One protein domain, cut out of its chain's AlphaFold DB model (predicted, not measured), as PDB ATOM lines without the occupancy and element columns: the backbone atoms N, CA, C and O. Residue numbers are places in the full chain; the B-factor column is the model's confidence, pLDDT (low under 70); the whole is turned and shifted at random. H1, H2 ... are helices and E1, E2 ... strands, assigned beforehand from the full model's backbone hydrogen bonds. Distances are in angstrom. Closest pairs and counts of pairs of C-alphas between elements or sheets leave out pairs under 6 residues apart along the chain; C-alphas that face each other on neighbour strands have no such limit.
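This is residues 165 to 226 of the 227 residues of the protein "DUF1236 domain-containing protein" of Oricola cellulosilytica (UniProt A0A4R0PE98). This is a small domain with little regular structure: a three-strand antiparallel sheet with one short helix over one face, and a long loop, residues 173 to 202, winding round the sheet. The printed part has 62 residues, 24 of them in named elements, in the order H1, E1, E2, E3; the class is mixed. The sheet, E1 - E2 - E3, is a meander, each strand the antiparallel neighbour of the one before. The whole is compact, with a radius of gyration of the C-alphas of 10.1 A and spans of 25 by 23 by 18 A.

H1, residues 165 to 172, begins at C-alpha 165 (197.628, 145.037, 135.556) and is 10.6 A long. E1, residues 203 to 208, measures 16.5 A and E2, residues 211 to 216, 16.8 A. E3, residues 222 to 225, ends at C-alpha 225 (184.143, 148.244, 141.167).

H1 is on the sheet at a height of 9.2 A; its closest C-alphas to E2 are Val 170 and Pro 212, 6.5 A. Every O i to N i+4 pair in H1 is within hydrogen-bond range. Hairpin E1 and E2 has N 204 and O 215 within hydrogen-bond range, 2.8 A; hairpin E2 and E3 has N 214 and O 224, 2.9 A.

The printed part has no cut. The link from H1 to E1 is long, 30 residues. No printed residue is under 70 in pLDDT.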
ATOM      1  N   THR A 165     197.443 146.442 135.936       85.94
ATOM      2  CA  THR A 165     197.628 145.037 135.556       85.94
ATOM      3  C   THR A 165     196.548 144.147 136.160       85.94
ATOM      4  O   THR A 165     196.038 143.261 135.476       85.94
ATOM      5  N   VAL A 166     196.147 144.428 137.402       89.06
ATOM      6  CA  VAL A 166     195.090 143.708 138.114       89.06
ATOM      7  C   VAL A 166     193.731 144.004 137.480       89.06
ATOM      8  O   VAL A 166     193.004 143.070 137.146       89.06
ATOM      9  N   VAL A 167     193.423 145.281 137.222       88.81
ATOM     10  CA  VAL A 167     192.181 145.697 136.538       88.81
ATOM     11  C   VAL A 167     192.084 145.062 135.147       88.81
ATOM     12  O   VAL A 167     191.067 144.469 134.785       88.81
ATOM     13  N   THR A 168     193.169 145.124 134.378       90.94
ATOM     14  CA  THR A 168     193.240 144.546 133.031       90.94
ATOM     15  C   THR A 168     193.069 143.030 133.058       90.94
ATOM     16  O   THR A 168     192.405 142.473 132.182       90.94
ATOM     17  N   TYR A 169     193.678 142.348 134.035       92.31
ATOM     18  CA  TYR A 169     193.543 140.904 134.187       92.31
ATOM     19  C   TYR A 169     192.086 140.522 134.430       92.31
ATOM     20  O   TYR A 169     191.561 139.695 133.687       92.31
ATOM     21  N   VAL A 170     191.416 141.145 135.405       92.62
ATOM     22  CA  VAL A 170     190.034 140.768 135.722       92.62
ATOM     23  C   VAL A 170     189.115 141.033 134.543       92.62
ATOM     24  O   VAL A 170     188.420 140.119 134.132       92.62
ATOM     25  N   GLN A 171     189.219 142.188 133.879       91.44
ATOM     26  CA  GLN A 171     188.402 142.504 132.699       91.44
ATOM     27  C   GLN A 171     188.539 141.479 131.560       91.44
ATOM     28  O   GLN A 171     187.583 141.255 130.816       91.44
ATOM     29  N   LYS A 172     189.711 140.854 131.407       94.75
ATOM     30  CA  LYS A 172     189.972 139.841 130.372       94.75
ATOM     31  C   LYS A 172     189.566 138.423 130.775       94.75
ATOM     32  O   LYS A 172     189.536 137.558 129.902       94.75
ATOM     33  N   ASN A 173     189.269 138.178 132.049       95.19
ATOM     34  CA  ASN A 173     188.977 136.852 132.592       95.19
ATOM     35  C   ASN A 173     187.609 136.843 133.303       95.19
ATOM     36  O   ASN A 173     187.558 136.762 134.531       95.19
ATOM     37  N   PRO A 174     186.491 136.938 132.556       94.88
ATOM     38  CA  PRO A 174     185.164 136.887 133.148       94.88
ATOM     39  C   PRO A 174     184.832 135.515 133.731       94.88
ATOM     40  O   PRO A 174     185.176 134.480 133.156       94.88
ATOM     41  N   ILE A 175     184.117 135.533 134.853       93.69
ATOM     42  CA  ILE A 175     183.596 134.354 135.557       93.69
ATOM     43  C   ILE A 175     182.089 134.513 135.792       93.69
ATOM     44  O   ILE A 175     181.516 135.565 135.493       93.69
ATOM     45  N   ASP A 176     181.455 133.478 136.341       94.38
ATOM     46  CA  ASP A 176     180.031 133.507 136.665       94.38
ATOM     47  C   ASP A 176     179.712 134.602 137.692       94.38
ATOM     48  O   ASP A 176     180.386 134.752 138.716       94.38
ATOM     49  N   ALA A 177     178.670 135.383 137.399       93.50
ATOM     50  CA  ALA A 177     178.255 136.489 138.243       93.50
ATOM     51  C   ALA A 177     177.504 136.002 139.487       93.50
ATOM     52  O   ALA A 177     176.636 135.127 139.426       93.50
ATOM     53  N   VAL A 178     177.810 136.630 140.616       93.50
ATOM     54  CA  VAL A 178     177.104 136.483 141.884       93.50
ATOM     55  C   VAL A 178     176.167 137.672 142.051       93.50
ATOM     56  O   VAL A 178     176.555 138.824 141.847       93.50
ATOM     57  N   ASN A 179     174.925 137.401 142.450       91.19
ATOM     58  CA  ASN A 179     173.961 138.453 142.742       91.19
ATOM     59  C   ASN A 179     174.243 139.028 144.137       91.19
ATOM     60  O   ASN A 179     173.805 138.493 145.155       91.19
ATOM     61  N   VAL A 180     175.044 140.087 144.170       89.12
ATOM     62  CA  VAL A 180     175.382 140.830 145.379       89.12
ATOM     63  C   VAL A 180     175.532 142.303 145.024       89.12
ATOM     64  O   VAL A 180     176.155 142.652 144.022       89.12
ATOM     65  N   ASP A 181     174.957 143.165 145.856       86.25
ATOM     66  CA  ASP A 181     175.198 144.600 145.771       86.25
ATOM     67  C   ASP A 181     176.497 144.918 146.519       86.25
ATOM     68  O   ASP A 181     176.656 144.573 147.694       86.25
ATOM     69  N   VAL A 182     177.458 145.516 145.818       86.88
ATOM     70  CA  VAL A 182     178.763 145.862 146.380       86.88
ATOM     71  C   VAL A 182     178.985 147.360 146.315       86.88
ATOM     72  O   VAL A 182     178.625 148.035 145.357       86.88
ATOM     73  N   THR A 183     179.636 147.889 147.343       86.00
ATOM     74  CA  THR A 183     180.062 149.286 147.397       86.00
ATOM     75  C   THR A 183     181.549 149.335 147.715       86.00
ATOM     76  O   THR A 183     182.065 148.477 148.435       86.00
ATOM     77  N   LEU A 184     182.250 150.337 147.188       84.56
ATOM     78  CA  LEU A 184     183.659 150.564 147.499       84.56
ATOM     79  C   LEU A 184     183.873 150.669 149.019       84.56
ATOM     80  O   LEU A 184     183.128 151.354 149.714       84.56
ATOM     81  N   GLY A 185     184.883 149.976 149.543       81.25
ATOM     82  CA  GLY A 185     185.173 149.912 150.976       81.25
ATOM     83  C   GLY A 185     184.290 148.946 151.779       81.25
ATOM     84  O   GLY A 185     184.613 148.674 152.936       81.25
ATOM     85  N   ALA A 186     183.227 148.380 151.196       86.56
ATOM     86  CA  ALA A 186     182.415 147.363 151.864       86.56
ATOM     87  C   ALA A 186     183.200 146.056 152.051       86.56
ATOM     88  O   ALA A 186     184.130 145.758 151.304       86.56
ATOM     89  N   THR A 187     182.822 145.251 153.045       90.62
ATOM     90  CA  THR A 187     183.397 143.912 153.246       90.62
ATOM     91  C   THR A 187     182.509 142.868 152.586       90.62
ATOM     92  O   THR A 187     181.312 142.810 152.860       90.62
ATOM     93  N   LEU A 188     183.097 142.037 151.730       92.56
ATOM     94  CA  LEU A 188     182.386 140.994 151.013       92.56
ATOM     95  C   LEU A 188     181.999 139.842 151.967       92.56
ATOM     96  O   LEU A 188     182.879 139.316 152.663       92.56
ATOM     97  N   PRO A 189     180.726 139.401 151.977       92.69
ATOM     98  CA  PRO A 189     180.254 138.263 152.771       92.69
ATOM     99  C   PRO A 189     181.094 136.996 152.565       92.69
ATOM    100  O   PRO A 189     181.527 136.730 151.448       92.69
ATOM    101  N   THR A 190     181.370 136.227 153.626       93.19
ATOM    102  CA  THR A 190     182.315 135.084 153.606       93.19
ATOM    103  C   THR A 190     181.853 133.874 152.796       93.19
ATOM    104  O   THR A 190     182.669 133.019 152.473       93.19
ATOM    105  N   ASP A 191     180.563 133.785 152.499       93.31
ATOM    106  CA  ASP A 191     179.941 132.778 151.638       93.31
ATOM    107  C   ASP A 191     180.252 132.987 150.149       93.31
ATOM    108  O   ASP A 191     180.140 132.045 149.368       93.31
ATOM    109  N   ILE A 192     180.689 134.189 149.761       94.25
ATOM    110  CA  ILE A 192     181.104 134.477 148.389       94.25
ATOM    111  C   ILE A 192     182.570 134.079 148.206       94.25
ATOM    112  O   ILE A 192     183.465 134.574 148.897       94.25
ATOM    113  N   GLU A 193     182.844 133.195 147.255       92.94
ATOM    114  CA  GLU A 193     184.213 132.807 146.928       92.94
ATOM    115  C   GLU A 193     184.931 133.938 146.180       92.94
ATOM    116  O   GLU A 193     184.406 134.490 145.217       92.94
ATOM    117  N   ILE A 194     186.134 134.295 146.640       94.44
ATOM    118  CA  ILE A 194     186.995 135.283 145.981       94.44
ATOM    119  C   ILE A 194     188.042 134.513 145.182       94.44
ATOM    120  O   ILE A 194     188.793 133.726 145.760       94.44
ATOM    121  N   ILE A 195     188.139 134.781 143.880       95.50
ATOM    122  CA  ILE A 195     189.169 134.169 143.039       95.50
ATOM    123  C   ILE A 195     190.442 135.017 143.120       95.50
ATOM    124  O   ILE A 195     190.393 136.201 142.784       95.50
ATOM    125  N   PRO A 196     191.588 134.465 143.559       94.50
ATOM    126  CA  PRO A 196     192.828 135.227 143.660       94.50
ATOM    127  C   PRO A 196     193.356 135.618 142.277       94.50
ATOM    128  O   PRO A 196     193.268 134.854 141.314       94.50
ATOM    129  N   VAL A 197     193.958 136.802 142.190       93.44
ATOM    130  CA  VAL A 197     194.659 137.252 140.985       93.44
ATOM    131  C   VAL A 197     196.041 136.580 140.951       93.44
ATOM    132  O   VAL A 197     196.799 136.752 141.906       93.44
ATOM    133  N   PRO A 198     196.402 135.826 139.892       89.44
ATOM    134  CA  PRO A 198     197.583 134.956 139.904       89.44
ATOM    135  C   PRO A 198     198.901 135.656 140.247       89.44
ATOM    136  O   PRO A 198     199.623 135.207 141.134       89.44
ATOM    137  N   ASP A 199     199.192 136.776 139.582       86.56
ATOM    138  CA  ASP A 199     200.457 137.505 139.746       86.56
ATOM    139  C   ASP A 199     200.440 138.461 140.951       86.56
ATOM    140  O   ASP A 199     201.439 139.104 141.271       86.56
ATOM    141  N   THR A 200     199.296 138.623 141.620       88.06
ATOM    142  CA  THR A 200     199.148 139.532 142.766       88.06
ATOM    143  C   THR A 200     198.078 138.999 143.724       88.06
ATOM    144  O   THR A 200     196.996 139.579 143.827       88.06
ATOM    145  N   PRO A 201     198.362 137.913 144.472       88.69
ATOM    146  CA  PRO A 201     197.365 137.208 145.286       88.69
ATOM    147  C   PRO A 201     196.858 138.015 146.492       88.69
ATOM    148  O   PRO A 201     195.890 137.618 147.143       88.69
ATOM    149  N   ALA A 202     197.482 139.161 146.787       87.62
ATOM    150  CA  ALA A 202     196.942 140.158 147.712       87.62
ATOM    151  C   ALA A 202     195.566 140.688 147.262       87.62
ATOM    152  O   ALA A 202     194.761 141.100 148.099       87.62
ATOM    153  N   TYR A 203     195.288 140.621 145.958       90.94
ATOM    154  CA  TYR A 203     193.992 140.909 145.368       90.94
ATOM    155  C   TYR A 203     193.312 139.632 144.889       90.94
ATOM    156  O   TYR A 203     193.940 138.690 144.397       90.94
ATOM    157  N   GLY A 204     191.994 139.647 144.976       94.25
ATOM    158  CA  GLY A 204     191.120 138.709 144.312       94.25
ATOM    159  C   GLY A 204     189.939 139.437 143.694       94.25
ATOM    160  O   GLY A 204     189.798 140.654 143.828       94.25
ATOM    161  N   TYR A 205     189.098 138.704 142.983       95.50
ATOM    162  CA  TYR A 205     187.960 139.284 142.296       95.50
ATOM    163  C   TYR A 205     186.737 138.384 142.341       95.50
ATOM    164  O   TYR A 205     186.831 137.163 142.492       95.50
ATOM    165  N   VAL A 206     185.589 139.034 142.211       96.00
ATOM    166  CA  VAL A 206     184.283 138.417 141.992       96.00
ATOM    167  C   VAL A 206     183.615 139.119 140.820       96.00
ATOM    168  O   VAL A 206     183.953 140.260 140.501       96.00
ATOM    169  N   TYR A 207     182.678 138.449 140.164       95.06
ATOM    170  CA  TYR A 207     181.841 139.078 139.150       95.06
ATOM    171  C   TYR A 207     180.450 139.319 139.709       95.06
ATOM    172  O   TYR A 207     179.901 138.475 140.410       95.06
ATOM    173  N   THR A 208     179.892 140.479 139.393       93.25
ATOM    174  CA  THR A 208     178.507 140.844 139.694       93.25
ATOM    175  C   THR A 208     177.773 141.143 138.397       93.25
ATOM    176  O   THR A 208     178.389 141.221 137.330       93.25
ATOM    177  N   ASP A 209     176.466 141.378 138.483       89.19
ATOM    178  CA  ASP A 209     175.667 141.827 137.336       89.19
ATOM    179  C   ASP A 209     176.187 143.158 136.742       89.19
ATOM    180  O   ASP A 209     175.965 143.443 135.566       89.19
ATOM    181  N   GLY A 210     176.917 143.957 137.535       87.62
ATOM    182  CA  GLY A 210     177.568 145.202 137.114       87.62
ATOM    183  C   GLY A 210     178.989 145.043 136.559       87.62
ATOM    184  O   GLY A 210     179.576 146.028 136.125       87.62
ATOM    185  N   GLY A 211     179.552 143.828 136.550       91.69
ATOM    186  CA  GLY A 211     180.915 143.553 136.087       91.69
ATOM    187  C   GLY A 211     181.878 143.104 137.195       91.69
ATOM    188  O   GLY A 211     181.434 142.704 138.280       91.69
ATOM    189  N   PRO A 212     183.200 143.105 136.922       93.56
ATOM    190  CA  PRO A 212     184.202 142.672 137.886       93.56
ATOM    191  C   PRO A 212     184.283 143.614 139.085       93.56
ATOM    192  O   PRO A 212     184.199 144.837 138.966       93.56
ATOM    193  N   VAL A 213     184.527 143.017 140.243       93.31
ATOM    194  CA  VAL A 213     184.731 143.692 141.518       93.31
ATOM    195  C   VAL A 213     186.027 143.164 142.100       93.31
ATOM    196  O   VAL A 213     186.189 141.956 142.271       93.31
ATOM    197  N   LEU A 214     186.952 144.068 142.401       93.19
ATOM    198  CA  LEU A 214     188.216 143.722 143.033       93.19
ATOM    199  C   LEU A 214     188.095 143.825 144.540       93.19
ATOM    200  O   LEU A 214     187.507 144.761 145.089       93.19
ATOM    201  N   VAL A 215     188.701 142.856 145.207       93.12
ATOM    202  CA  VAL A 215     188.591 142.647 146.640       93.12
ATOM    203  C   VAL A 215     189.979 142.355 147.199       93.12
ATOM    204  O   VAL A 215     190.752 141.609 146.604       93.12
ATOM    205  N   GLN A 216     190.316 142.932 148.348       91.06
ATOM    206  CA  GLN A 216     191.542 142.575 149.056       91.06
ATOM    207  C   GLN A 216     191.365 141.204 149.724       91.06
ATOM    208  O   GLN A 216     190.409 140.996 150.474       91.06
ATOM    209  N   SER A 217     192.258 140.258 149.441       90.88
ATOM    210  CA  SER A 217     192.047 138.830 149.723       90.88
ATOM    211  C   SER A 217     191.913 138.478 151.212       90.88
ATOM    212  O   SER A 217     191.116 137.614 151.572       90.88
ATOM    213  N   LYS A 218     192.669 139.138 152.096       88.00
ATOM    214  CA  LYS A 218     192.649 138.933 153.556       88.00
ATOM    215  C   LYS A 218     191.482 139.642 154.237       88.00
ATOM    216  O   LYS A 218     190.793 139.035 155.050       88.00
ATOM    217  N   THR A 219     191.264 140.924 153.940       88.25
ATOM    218  CA  THR A 219     190.234 141.735 154.618       88.25
ATOM    219  C   THR A 219     188.872 141.637 153.950       88.25
ATOM    220  O   THR A 219     187.891 142.138 154.492       88.25
ATOM    221  N   ARG A 220     188.800 141.016 152.766       92.31
ATOM    222  CA  ARG A 220     187.602 140.924 151.923       92.31
ATOM    223  C   ARG A 220     187.005 142.294 151.592       92.31
ATOM    224  O   ARG A 220     185.822 142.403 151.291       92.31
ATOM    225  N   THR A 221     187.807 143.353 151.668       89.62
ATOM    226  CA  THR A 221     187.364 144.724 151.403       89.62
ATOM    227  C   THR A 221     187.272 144.944 149.904       89.62
ATOM    228  O   THR A 221     188.232 144.662 149.194       89.62
ATOM    229  N   VAL A 222     186.154 145.471 149.419       90.19
ATOM    230  CA  VAL A 222     185.984 145.888 148.026       90.19
ATOM    231  C   VAL A 222     186.878 147.097 147.770       90.19
ATOM    232  O   VAL A 222     186.708 148.149 148.389       90.19
ATOM    233  N   VAL A 223     187.845 146.940 146.869       88.31
ATOM    234  CA  VAL A 223     188.861 147.961 146.568       88.31
ATOM    235  C   VAL A 223     188.670 148.630 145.214       88.31
ATOM    236  O   VAL A 223     189.255 149.679 144.979       88.31
ATOM    237  N   TRP A 224     187.851 148.052 144.337       89.56
ATOM    238  CA  TRP A 224     187.466 148.655 143.064       89.56
ATOM    239  C   TRP A 224     186.214 147.962 142.515       89.56
ATOM    240  O   TRP A 224     186.024 146.761 142.712       89.56
ATOM    241  N   VAL A 225     185.361 148.723 141.835       87.44
ATOM    242  CA  VAL A 225     184.143 148.244 141.167       87.44
ATOM    243  C   VAL A 225     184.180 148.768 139.737       87.44
ATOM    244  O   VAL A 225     184.529 149.932 139.530       87.44
ATOM    245  N   ALA A 226     183.838 147.926 138.761       83.25
ATOM    246  CA  ALA A 226     183.671 148.368 137.382       83.25
ATOM    247  C   ALA A 226     182.566 149.438 137.293       83.25
ATOM    248  O   ALA A 226     181.442 149.206 137.740       83.25
TER     249      ALA A 226